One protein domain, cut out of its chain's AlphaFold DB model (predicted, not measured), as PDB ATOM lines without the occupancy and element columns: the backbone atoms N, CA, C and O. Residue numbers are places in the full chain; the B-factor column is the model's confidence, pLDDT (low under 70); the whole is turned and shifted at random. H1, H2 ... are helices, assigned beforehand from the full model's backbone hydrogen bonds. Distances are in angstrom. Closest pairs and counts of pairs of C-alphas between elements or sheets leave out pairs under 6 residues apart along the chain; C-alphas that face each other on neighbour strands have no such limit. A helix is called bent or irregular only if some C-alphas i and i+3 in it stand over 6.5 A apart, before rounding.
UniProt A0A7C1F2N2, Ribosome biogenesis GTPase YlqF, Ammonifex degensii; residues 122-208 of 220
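What this domain is: This is residues 122 to 208 of the 220 residues of the protein "Ribosome biogenesis GTPase YlqF" of Ammonifex degensii (UniProt A0A7C1F2N2). Picture three helices, H2, H3 and H4, packed crosswise on one another with their centres in a triangle, and a short fourth helix, H1, at one end against H2 and H4. The longest, H2, turns sharply partway, and a small loop at residues 186 to 192 lies at the end far from H1. The printed part has 87 residues with four named helices, H1, H2, H3 and H4 in that order, and no named strand; its class is all helix. It is compact, with a radius of gyration of the C-alphas of 12.4 A, and rounded, spanning 32 by 31 by 22 A.

How they stand to each other: Start at H1, residues 122 to 129, and go on to H2, residues 140 to 163; they touch, about perpendicular at 75 degrees, and the closest C-alphas are those of Leu 125 and Val 143, 6.0 A apart. H2 touches H1 with residues 143 to 147 alone. Near residue 155 H2 has a kink of 114 degrees; it is irregular, C-alphas 154 and 157 being 8.8 A apart. Next comes H3, residues 172 to 182, which touches H2 at a steep tilt of 69.6 degrees, only just short of about perpendicular, the same way; the closest C-alphas, of Leu 145 and Ser 172, are 5.8 A apart. H3 is apart from H1. Last is H4, residues 194 to 206, which touches H3 with residues 194 to 198 alone, about perpendicular at 89 degrees; the closest C-alphas are those of Gly 180 and Ala 197, 4.9 A apart. H4 also touches residues 140 to 145 of H2, at a steep tilt of 60 degrees, the same way, with the C-alphas of Glu 141 and Ala 198 closest at 5.1 A. H4 only just touches H1, with 3 pairs of C-alphas within 8 A, the closest being those of Ala 129 and Leu 202 at 6.2 A; their lines stand about perpendicular at 86 degrees. The packing is mostly crossed, with no touching pair at a shallow tilt. In H1, H3 and H4 every O i to N i+4 pair is within hydrogen-bond range; in H2 16 of 20 are.

Where its parts are: Find C-alpha 122 at (98.558, -1.921, -3.320), where H1 begins. H2 begins at C-alpha 140, (94.118, -10.976, 7.285), and measures 19.4 A from first to last C-alpha. H3 measures 14.9 A. H4 measures 18.2 A and ends at C-alpha 206, (85.319, -13.123, -2.226).

The domain as a whole: Look for the two C-alphas farthest apart at Val 123 and Gly 189, 37.3 A. The printed part has no cut. The link from H3 to H4, 11 residues, is long, and in it residues 186 to 187 pair with residues 191 to 192, antiparallel; the other two links are short. The mean pLDDT of the printed part is 95.7, and no printed residue is under 70.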
ATOM      1  N   GLU A 122      99.970  -1.922  -2.936       91.50
ATOM      2  CA  GLU A 122      98.558  -1.921  -3.320       91.50
ATOM      3  C   GLU A 122      98.219  -3.169  -4.144       91.50
ATOM      4  O   GLU A 122      97.192  -3.811  -3.907       91.50
ATOM      5  N   VAL A 123      99.109  -3.578  -5.055       92.62
ATOM      6  CA  VAL A 123      98.959  -4.834  -5.810       92.62
ATOM      7  C   VAL A 123      98.918  -6.034  -4.862       92.62
ATOM      8  O   VAL A 123      98.038  -6.890  -4.993       92.62
ATOM      9  N   ALA A 124      99.805  -6.086  -3.865       92.69
ATOM     10  CA  ALA A 124      99.803  -7.159  -2.871       92.69
ATOM     11  C   ALA A 124      98.484  -7.210  -2.074       92.69
ATOM     12  O   ALA A 124      97.911  -8.287  -1.889       92.69
ATOM     13  N   LEU A 125      97.955  -6.051  -1.665       95.62
ATOM     14  CA  LEU A 125      96.683  -5.948  -0.941       95.62
ATOM     15  C   LEU A 125      95.490  -6.395  -1.797       95.62
ATOM     16  O   LEU A 125      94.637  -7.143  -1.313       95.62
ATOM     17  N   LYS A 126      95.453  -6.030  -3.084       96.50
ATOM     18  CA  LYS A 126      94.427  -6.498  -4.036       96.50
ATOM     19  C   LYS A 126      94.472  -8.015  -4.221       96.50
ATOM     20  O   LYS A 126      93.430  -8.681  -4.189       96.50
ATOM     21  N   LEU A 127      95.668  -8.583  -4.368       95.50
ATOM     22  CA  LEU A 127      95.873 -10.030  -4.481       95.50
ATOM     23  C   LEU A 127      95.459 -10.769  -3.201       95.50
ATOM     24  O   LEU A 127      94.802 -11.810  -3.270       95.50
ATOM     25  N   ALA A 128      95.777 -10.215  -2.031       95.75
ATOM     26  CA  ALA A 128      95.357 -10.763  -0.746       95.75
ATOM     27  C   ALA A 128      93.827 -10.711  -0.573       95.75
ATOM     28  O   ALA A 128      93.194 -11.720  -0.244       95.75
ATOM     29  N   ALA A 129      93.207  -9.564  -0.866       97.38
ATOM     30  CA  ALA A 129      91.764  -9.370  -0.740       97.38
ATOM     31  C   ALA A 129      90.976 -10.324  -1.654       97.38
ATOM     32  O   ALA A 129      90.011 -10.956  -1.220       97.38
ATOM     33  N   THR A 130      91.437 -10.513  -2.895       96.62
ATOM     34  CA  THR A 130      90.821 -11.429  -3.875       96.62
ATOM     35  C   THR A 130      91.139 -12.911  -3.636       96.62
ATOM     36  O   THR A 130      90.558 -13.780  -4.292       96.62
ATOM     37  N   GLY A 131      92.012 -13.217  -2.669       94.56
ATOM     38  CA  GLY A 131      92.353 -14.581  -2.263       94.56
ATOM     39  C   GLY A 131      93.375 -15.270  -3.168       94.56
ATOM     40  O   GLY A 131      93.421 -16.496  -3.196       94.56
ATOM     41  N   ALA A 132      94.175 -14.521  -3.932       92.94
ATOM     42  CA  ALA A 132      95.292 -15.080  -4.695       92.94
ATOM     43  C   ALA A 132      96.462 -15.504  -3.789       92.94
ATOM     44  O   ALA A 132      97.199 -16.430  -4.130       92.94
ATOM     45  N   LEU A 133      96.608 -14.851  -2.633       90.81
ATOM     46  CA  LEU A 133      97.549 -15.227  -1.577       90.81
ATOM     47  C   LEU A 133      96.855 -16.132  -0.555       90.81
ATOM     48  O   LEU A 133      95.658 -15.983  -0.303       90.81
ATOM     49  N   LYS A 134      97.602 -17.079   0.020       84.31
ATOM     50  CA  LYS A 134      97.070 -17.939   1.081       84.31
ATOM     51  C   LYS A 134      96.916 -17.150   2.383       84.31
ATOM     52  O   LYS A 134      97.667 -16.209   2.621       84.31
ATOM     53  N   GLU A 135      95.964 -17.539   3.222       82.31
ATOM     54  CA  GLU A 135      95.678 -16.822   4.473       82.31
ATOM     55  C   GLU A 135      96.836 -16.910   5.471       82.31
ATOM     56  O   GLU A 135      97.059 -15.974   6.225       82.31
ATOM     57  N   GLU A 136      97.642 -17.974   5.418       85.50
ATOM     58  CA  GLU A 136      98.782 -18.164   6.324       85.50
ATOM     59  C   GLU A 136      99.970 -17.242   6.011       85.50
ATOM     60  O   GLU A 136     100.895 -17.141   6.812       85.50
ATOM     61  N   VAL A 137      99.974 -16.598   4.838       86.50
ATOM     62  CA  VAL A 137     101.073 -15.725   4.389       86.50
ATOM     63  C   VAL A 137     100.688 -14.246   4.356       86.50
ATOM     64  O   VAL A 137     101.474 -13.427   3.886       86.50
ATOM     65  N   ILE A 138      99.486 -13.895   4.821       90.94
ATOM     66  CA  ILE A 138      98.996 -12.514   4.865       90.94
ATOM     67  C   ILE A 138      98.527 -12.145   6.270       90.94
ATOM     68  O   ILE A 138      98.026 -12.978   7.018       90.94
ATOM     69  N   ASP A 139      98.608 -10.859   6.597       95.75
ATOM     70  CA  ASP A 139      97.867 -10.298   7.722       95.75
ATOM     71  C   ASP A 139      96.408 -10.073   7.292       95.75
ATOM     72  O   ASP A 139      96.065  -9.074   6.651       95.75
ATOM     73  N   CYS A 140      95.543 -11.041   7.608       96.19
ATOM     74  CA  CYS A 140      94.118 -10.976   7.285       96.19
ATOM     75  C   CYS A 140      93.446  -9.714   7.838       96.19
ATOM     76  O   CYS A 140      92.553  -9.173   7.183       96.19
ATOM     77  N   GLU A 141      93.860  -9.243   9.015       97.56
ATOM     78  CA  GLU A 141      93.278  -8.059   9.636       97.56
ATOM     79  C   GLU A 141      93.651  -6.800   8.854       97.56
ATOM     80  O   GLU A 141      92.759  -6.060   8.434       97.56
ATOM     81  N   ALA A 142      94.938  -6.608   8.548       97.62
ATOM     82  CA  ALA A 142      95.395  -5.475   7.744       97.62
ATOM     83  C   ALA A 142      94.726  -5.436   6.357       97.62
ATOM     84  O   ALA A 142      94.262  -4.383   5.909       97.62
ATOM     85  N   VAL A 143      94.608  -6.592   5.692       98.19
ATOM     86  CA  VAL A 143      93.951  -6.700   4.377       98.19
ATOM     87  C   VAL A 143      92.456  -6.384   4.481       98.19
ATOM     88  O   VAL A 143      91.919  -5.666   3.634       98.19
ATOM     89  N   ALA A 144      91.771  -6.872   5.522       98.44
ATOM     90  CA  ALA A 144      90.360  -6.569   5.750       98.44
ATOM     91  C   ALA A 144      90.139  -5.079   6.039       98.44
ATOM     92  O   ALA A 144      89.219  -4.485   5.480       98.44
ATOM     93  N   LEU A 145      90.989  -4.450   6.853       98.56
ATOM     94  CA  LEU A 145      90.915  -3.016   7.150       98.56
ATOM     95  C   LEU A 145      91.148  -2.162   5.899       98.56
ATOM     96  O   LEU A 145      90.401  -1.207   5.658       98.56
ATOM     97  N   TRP A 146      92.131  -2.526   5.070       98.25
ATOM     98  CA  TRP A 146      92.347  -1.884   3.772       98.25
ATOM     99  C   TRP A 146      91.112  -2.006   2.872       98.25
ATOM    100  O   TRP A 146      90.623  -1.003   2.345       98.25
ATOM    101  N   LEU A 147      90.548  -3.211   2.759       98.44
ATOM    102  CA  LEU A 147      89.358  -3.460   1.947       98.44
ATOM    103  C   LEU A 147      88.139  -2.678   2.462       98.44
ATOM    104  O   LEU A 147      87.400  -2.093   1.669       98.44
ATOM    105  N   LEU A 148      87.933  -2.629   3.780       98.44
ATOM    106  CA  LEU A 148      86.862  -1.850   4.401       98.44
ATOM    107  C   LEU A 148      87.026  -0.353   4.119       98.44
ATOM    108  O   LEU A 148      86.041   0.303   3.788       98.44
ATOM    109  N   ASN A 149      88.249   0.183   4.166       98.06
ATOM    110  CA  ASN A 149      88.529   1.566   3.765       98.06
ATOM    111  C   ASN A 149      88.219   1.811   2.280       98.06
ATOM    112  O   ASN A 149      87.561   2.799   1.929       98.06
ATOM    113  N   TRP A 150      88.635   0.896   1.403       97.44
ATOM    114  CA  TRP A 150      88.359   0.982  -0.031       97.44
ATOM    115  C   TRP A 150      86.850   0.957  -0.325       97.44
ATOM    116  O   TRP A 150      86.341   1.812  -1.053       97.44
ATOM    117  N   LEU A 151      86.104   0.053   0.317       97.31
ATOM    118  CA  LEU A 151      84.646  -0.036   0.194       97.31
ATOM    119  C   LEU A 151      83.937   1.169   0.815       97.31
ATOM    120  O   LEU A 151      82.979   1.669   0.240       97.31
ATOM    121  N   LYS A 152      84.396   1.673   1.961       96.19
ATOM    122  CA  LYS A 152      83.806   2.849   2.617       96.19
ATOM    123  C   LYS A 152      83.935   4.098   1.746       96.19
ATOM    124  O   LYS A 152      82.966   4.835   1.615       96.19
ATOM    125  N   SER A 153      85.091   4.304   1.113       95.44
ATOM    126  CA  SER A 153      85.342   5.485   0.271       95.44
ATOM    127  C   SER A 153      84.533   5.516  -1.031       95.44
ATOM    128  O   SER A 153      84.229   6.596  -1.523       95.44
ATOM    129  N   ARG A 154      84.168   4.354  -1.593       93.56
ATOM    130  CA  ARG A 154      83.537   4.259  -2.928       93.56
ATOM    131  C   ARG A 154      82.125   3.674  -2.917       93.56
ATOM    132  O   ARG A 154      81.324   3.953  -3.801       93.56
ATOM    133  N   TYR A 155      81.816   2.857  -1.915       95.25
ATOM    134  CA  TYR A 155      80.641   1.989  -1.866       95.25
ATOM    135  C   TYR A 155      80.022   1.923  -0.457       95.25
ATOM    136  O   TYR A 155      79.465   0.897  -0.070       95.25
ATOM    137  N   ALA A 156      80.062   3.013   0.324       95.69
ATOM    138  CA  ALA A 156      79.542   3.049   1.701       95.69
ATOM    139  C   ALA A 156      78.119   2.468   1.846       95.69
ATOM    140  O   ALA A 156      77.824   1.750   2.803       95.69
ATOM    141  N   GLY A 157      77.237   2.732   0.874       96.69
ATOM    142  CA  GLY A 157      75.867   2.210   0.872       96.69
ATOM    143  C   GLY A 157      75.783   0.678   0.876       96.69
ATOM    144  O   GLY A 157      74.854   0.121   1.458       96.69
ATOM    145  N   VAL A 158      76.763  -0.015   0.286       96.31
ATOM    146  CA  VAL A 158      76.862  -1.481   0.332       96.31
ATOM    147  C   VAL A 158      77.097  -1.958   1.759       96.31
ATOM    148  O   VAL A 158      76.353  -2.809   2.241       96.31
ATOM    149  N   LEU A 159      78.102  -1.396   2.439       96.81
ATOM    150  CA  LEU A 159      78.458  -1.782   3.807       96.81
ATOM    151  C   LEU A 159      77.292  -1.519   4.766       96.81
ATOM    152  O   LEU A 159      76.919  -2.403   5.538       96.81
ATOM    153  N   LYS A 160      76.651  -0.345   4.647       97.19
ATOM    154  CA  LYS A 160      75.463   0.011   5.437       97.19
ATOM    155  C   LYS A 160      74.341  -1.009   5.274       97.19
ATOM    156  O   LYS A 160      73.824  -1.505   6.271       97.19
ATOM    157  N   ARG A 161      73.992  -1.370   4.033       97.12
ATOM    158  CA  ARG A 161      72.946  -2.370   3.762       97.12
ATOM    159  C   ARG A 161      73.339  -3.758   4.256       97.12
ATOM    160  O   ARG A 161      72.544  -4.412   4.925       97.12
ATOM    161  N   ARG A 162      74.561  -4.209   3.956       96.12
ATOM    162  CA  ARG A 162      75.018  -5.568   4.283       96.12
ATOM    163  C   ARG A 162      75.028  -5.826   5.784       96.12
ATOM    164  O   ARG A 162      74.628  -6.914   6.209       96.12
ATOM    165  N   TYR A 163      75.527  -4.856   6.545       96.25
ATOM    166  CA  TYR A 163      75.718  -4.972   7.987       96.25
ATOM    167  C   TYR A 163      74.615  -4.285   8.800       96.25
ATOM    168  O   TYR A 163      74.661  -4.321  10.026       96.25
ATOM    169  N   GLN A 164      73.592  -3.741   8.129       95.94
ATOM    170  CA  GLN A 164      72.438  -3.067   8.735       95.94
ATOM    171  C   GLN A 164      72.866  -1.932   9.677       95.94
ATOM    172  O   GLN A 164      72.485  -1.894  10.845       95.94
ATOM    173  N   MET A 165      73.700  -1.026   9.163       94.75
ATOM    174  CA  MET A 165      74.240   0.114   9.904       94.75
ATOM    175  C   MET A 165      73.645   1.424   9.378       94.75
ATOM    176  O   MET A 165      73.681   1.681   8.174       94.75
ATOM    177  N   ALA A 166      73.147   2.280  10.275       93.44
ATOM    178  CA  ALA A 166      72.639   3.608   9.914       93.44
ATOM    179  C   ALA A 166      73.774   4.538   9.433       93.44
ATOM    180  O   ALA A 166      73.699   5.185   8.380       93.44
ATOM    181  N   ALA A 167      74.883   4.535  10.173       94.75
ATOM    182  CA  ALA A 167      76.111   5.244   9.850       94.75
ATOM    183  C   ALA A 167      77.304   4.288   9.926       94.75
ATOM    184  O   ALA A 167      77.295   3.337  10.704       94.75
ATOM    185  N   LEU A 168      78.314   4.534   9.090       96.25
ATOM    186  CA  LEU A 168      79.590   3.830   9.183       96.25
ATOM    187  C   LEU A 168      80.523   4.660  10.068       96.25
ATOM    188  O   LEU A 168      80.567   5.879   9.877       96.25
ATOM    189  N   PRO A 169      81.268   4.043  10.997       96.94
ATOM    190  CA  PRO A 169      82.268   4.762  11.771       96.94
ATOM    191  C   PRO A 169      83.402   5.259  10.862       96.94
ATOM    192  O   PRO A 169      83.695   4.677   9.809       96.94
ATOM    193  N   ALA A 170      84.046   6.350  11.280       94.88
ATOM    194  CA  ALA A 170      85.181   6.919  10.559       94.88
ATOM    195  C   ALA A 170      86.382   5.963  10.554       94.88
ATOM    196  O   ALA A 170      87.026   5.800   9.519       94.88
ATOM    197  N   ASP A 171      86.637   5.278  11.668       97.12
ATOM    198  CA  ASP A 171      87.708   4.293  11.797       97.12
ATOM    199  C   ASP A 171      87.246   2.897  11.347       97.12
ATOM    200  O   ASP A 171      86.206   2.385  11.772       97.12
ATOM    201  N   SER A 172      88.037   2.267  10.478       97.12
ATOM    202  CA  SER A 172      87.761   0.911   9.996       97.12
ATOM    203  C   SER A 172      88.036  -0.171  11.039       97.12
ATOM    204  O   SER A 172      87.458  -1.249  10.922       97.12
ATOM    205  N   ASN A 173      88.825   0.112  12.081       98.06
ATOM    206  CA  ASN A 173      88.949  -0.776  13.240       98.06
ATOM    207  C   ASN A 173      87.608  -0.910  13.963       98.06
ATOM    208  O   ASN A 173      87.119  -2.018  14.173       98.06
ATOM    209  N   VAL A 174      86.962   0.224  14.245       97.94
ATOM    210  CA  VAL A 174      85.625   0.256  14.853       97.94
ATOM    211  C   VAL A 174      84.605  -0.421  13.936       97.94
ATOM    212  O   VAL A 174      83.770  -1.193  14.402       97.94
ATOM    213  N   LEU A 175      84.692  -0.201  12.617       98.19
ATOM    214  CA  LEU A 175      83.827  -0.896  11.658       98.19
ATOM    215  C   LEU A 175      83.998  -2.420  11.734       98.19
ATOM    216  O   LEU A 175      83.002  -3.142  11.745       98.19
ATOM    217  N   LEU A 176      85.238  -2.911  11.794       98.44
ATOM    218  CA  LEU A 176      85.531  -4.339  11.896       98.44
ATOM    219  C   LEU A 176      84.967  -4.938  13.193       98.44
ATOM    220  O   LEU A 176      84.351  -6.003  13.154       98.44
ATOM    221  N   GLU A 177      85.104  -4.235  14.318       97.94
ATOM    222  CA  GLU A 177      84.532  -4.653  15.603       97.94
ATOM    223  C   GLU A 177      83.003  -4.703  15.554       97.94
ATOM    224  O   GLU A 177      82.402  -5.709  15.936       97.94
ATOM    225  N   MET A 178      82.359  -3.676  14.992       97.88
ATOM    226  CA  MET A 178      80.903  -3.657  14.807       97.88
ATOM    227  C   MET A 178      80.421  -4.811  13.916       97.88
ATOM    228  O   MET A 178      79.386  -5.422  14.201       97.88
ATOM    229  N   ILE A 179      81.163  -5.141  12.852       98.06
ATOM    230  CA  ILE A 179      80.879  -6.311  12.010       98.06
ATOM    231  C   ILE A 179      81.032  -7.601  12.825       98.06
ATOM    232  O   ILE A 179      80.165  -8.473  12.741       98.06
ATOM    233  N   GLY A 180      82.086  -7.710  13.636       98.00
ATOM    234  CA  GLY A 180      82.322  -8.850  14.520       98.00
ATOM    235  C   GLY A 180      81.177  -9.082  15.505       98.00
ATOM    236  O   GLY A 180      80.639 -10.190  15.550       98.00
ATOM    237  N   VAL A 181      80.711  -8.031  16.191       96.81
ATOM    238  CA  VAL A 181      79.526  -8.086  17.069       96.81
ATOM    239  C   VAL A 181      78.292  -8.537  16.288       96.81
ATOM    240  O   VAL A 181      77.606  -9.474  16.692       96.81
ATOM    241  N   LYS A 182      78.029  -7.930  15.122       95.94
ATOM    242  CA  LYS A 182      76.868  -8.266  14.277       95.94
ATOM    243  C   LYS A 182      76.884  -9.723  13.798       95.94
ATOM    244  O   LYS A 182      75.831 -10.286  13.505       95.94
ATOM    245  N   ARG A 183      78.070 -10.324  13.687       96.25
ATOM    246  CA  ARG A 183      78.284 -11.720  13.281       96.25
ATOM    247  C   ARG A 183      78.416 -12.686  14.461       96.25
ATOM    248  O   ARG A 183      78.572 -13.878  14.217       96.25
ATOM    249  N   GLY A 184      78.341 -12.202  15.704       96.38
ATOM    250  CA  GLY A 184      78.505 -13.025  16.907       96.38
ATOM    251  C   GLY A 184      79.924 -13.575  17.081       96.38
ATOM    252  O   GLY A 184      80.108 -14.630  17.682       96.38
ATOM    253  N   LEU A 185      80.930 -12.897  16.527       97.38
ATOM    254  CA  LEU A 185      82.327 -13.332  16.549       97.38
ATOM    255  C   LEU A 185      82.996 -12.809  17.816       97.38
ATOM    256  O   LEU A 185      83.700 -11.804  17.789       97.38
ATOM    257  N   MET A 186      82.729 -13.480  18.932       97.06
ATOM    258  CA  MET A 186      83.177 -13.059  20.258       97.06
ATOM    259  C   MET A 186      84.212 -14.031  20.831       97.06
ATOM    260  O   MET A 186      84.167 -15.235  20.576       97.06
ATOM    261  N   VAL A 187      85.118 -13.502  21.648       94.69
ATOM    262  CA  VAL A 187      86.004 -14.264  22.535       94.69
ATOM    263  C   VAL A 187      85.591 -14.068  23.996       94.69
ATOM    264  O   VAL A 187      84.746 -13.230  24.326       94.69
ATOM    265  N   ALA A 188      86.206 -14.840  24.895       92.00
ATOM    266  CA  ALA A 188      86.002 -14.698  26.332       92.00
ATOM    267  C   ALA A 188      86.243 -13.250  26.809       92.00
ATOM    268  O   ALA A 188      87.141 -12.549  26.327       92.00
ATOM    269  N   GLY A 189      85.425 -12.808  27.767       89.50
ATOM    270  CA  GLY A 189      85.458 -11.439  28.289       89.50
ATOM    271  C   GLY A 189      84.710 -10.410  27.435       89.50
ATOM    272  O   GLY A 189      84.968  -9.220  27.574       89.50
ATOM    273  N   GLY A 190      83.818 -10.842  26.536       90.44
ATOM    274  CA  GLY A 190      82.926  -9.943  25.787       90.44
ATOM    275  C   GLY A 190      83.607  -9.132  24.682       90.44
ATOM    276  O   GLY A 190      83.015  -8.187  24.169       90.44
ATOM    277  N   ARG A 191      84.835  -9.495  24.297       94.69
ATOM    278  CA  ARG A 191      85.589  -8.839  23.219       94.69
ATOM    279  C   ARG A 191      85.328  -9.516  21.877       94.69
ATOM    280  O   ARG A 191      85.006 -10.701  21.828       94.69
ATOM    281  N   VAL A 192      85.496  -8.775  20.789       97.38
ATOM    282  CA  VAL A 192      85.368  -9.305  19.426       97.38
ATOM    283  C   VAL A 192      86.609 -10.111  19.042       97.38
ATOM    284  O   VAL A 192      87.739  -9.691  19.282       97.38
ATOM    285  N   ASP A 193      86.395 -11.252  18.391       98.06
ATOM    286  CA  ASP A 193      87.434 -11.995  17.681       98.06
ATOM    287  C   ASP A 193      87.761 -11.273  16.362       98.06
ATOM    288  O   ASP A 193      87.125 -11.504  15.328       98.06
ATOM    289  N   ARG A 194      88.722 -10.342  16.408       97.25
ATOM    290  CA  ARG A 194      89.079  -9.496  15.255       97.25
ATOM    291  C   ARG A 194      89.601 -10.306  14.072       97.25
ATOM    292  O   ARG A 194      89.225 -10.023  12.936       97.25
ATOM    293  N   PHE A 195      90.378 -11.357  14.334       96.56
ATOM    294  CA  PHE A 195      90.875 -12.246  13.287       96.56
ATOM    295  C   PHE A 195      89.718 -12.943  12.561       96.56
ATOM    296  O   PHE A 195      89.619 -12.861  11.334       96.56
ATOM    297  N   LYS A 196      88.780 -13.562  13.297       97.50
ATOM    298  CA  LYS A 196      87.596 -14.170  12.665       97.50
ATOM    299  C   LYS A 196      86.732 -13.135  11.951       97.50
ATOM    300  O   LYS A 196      86.204 -13.438  10.882       97.50
ATOM    301  N   ALA A 197      86.589 -11.927  12.499       98.31
ATOM    302  CA  ALA A 197      85.862 -10.844  11.838       98.31
ATOM    303  C   ALA A 197      86.510 -10.466  10.499       98.31
ATOM    304  O   ALA A 197      85.807 -10.368   9.492       98.31
ATOM    305  N   ALA A 198      87.838 -10.345  10.459       98.31
ATOM    306  CA  ALA A 198      88.592 -10.055   9.246       98.31
ATOM    307  C   ALA A 198      88.422 -11.157   8.192       98.31
ATOM    308  O   ALA A 198      88.049 -10.872   7.052       98.31
ATOM    309  N   VAL A 199      88.586 -12.424   8.589       97.50
ATOM    310  CA  VAL A 199      88.358 -13.585   7.711       97.50
ATOM    311  C   VAL A 199      86.927 -13.590   7.164       97.50
ATOM    312  O   VAL A 199      86.722 -13.817   5.969       97.50
ATOM    313  N   VAL A 200      85.924 -13.288   7.995       98.12
ATOM    314  CA  VAL A 200      84.524 -13.195   7.552       98.12
ATOM    315  C   VAL A 200      84.333 -12.068   6.540       98.12
ATOM    316  O   VAL A 200      83.712 -12.309   5.509       98.12
ATOM    317  N   VAL A 201      84.886 -10.875   6.769       98.44
ATOM    318  CA  VAL A 201      84.808  -9.762   5.805       98.44
ATOM    319  C   VAL A 201      85.414 -10.157   4.456       98.44
ATOM    320  O   VAL A 201      84.765  -9.998   3.419       98.44
ATOM    321  N   LEU A 202      86.623 -10.730   4.461       98.19
ATOM    322  CA  LEU A 202      87.301 -11.172   3.238       98.19
ATOM    323  C   LEU A 202      86.512 -12.268   2.519       98.19
ATOM    324  O   LEU A 202      86.351 -12.218   1.300       98.19
ATOM    325  N   LYS A 203      85.962 -13.232   3.262       97.44
ATOM    326  CA  LYS A 203      85.104 -14.280   2.704       97.44
ATOM    327  C   LYS A 203      83.852 -13.697   2.049       97.44
ATOM    328  O   LYS A 203      83.535 -14.052   0.919       97.44
ATOM    329  N   GLU A 204      83.160 -12.779   2.718       97.81
ATOM    330  CA  GLU A 204      81.954 -12.143   2.174       97.81
ATOM    331  C   GLU A 204      82.233 -11.337   0.905       97.81
ATOM    332  O   GLU A 204      81.402 -11.327  -0.005       97.81
ATOM    333  N   PHE A 205      83.400 -10.696   0.826       98.12
ATOM    334  CA  PHE A 205      83.867 -10.040  -0.390       98.12
ATOM    335  C   PHE A 205      84.130 -11.048  -1.518       98.12
ATOM    336  O   PHE A 205      83.567 -10.917  -2.603       98.12
ATOM    337  N   ARG A 206      84.925 -12.092  -1.247       96.25
ATOM    338  CA  ARG A 206      85.319 -13.123  -2.226       96.25
ATOM    339  C   ARG A 206      84.141 -13.947  -2.751       96.25
ATOM    340  O   ARG A 206      84.207 -14.455  -3.864       96.25
ATOM    341  N   GLU A 207      83.077 -14.081  -1.965       95.69
ATOM    342  CA  GLU A 207      81.837 -14.770  -2.347       95.69
ATOM    343  C   GLU A 207      80.799 -13.830  -2.990       95.69
ATOM    344  O   GLU A 207      79.663 -14.236  -3.228       95.69
ATOM    345  N   GLY A 208      81.143 -12.559  -3.228       96.38
ATOM    346  CA  GLY A 208      80.251 -11.587  -3.869       96.38
ATOM    347  C   GLY A 208      79.058 -11.162  -3.010       96.38
ATOM    348  O   GLY A 208      78.145 -10.502  -3.505       96.38
TER     349      GLY A 208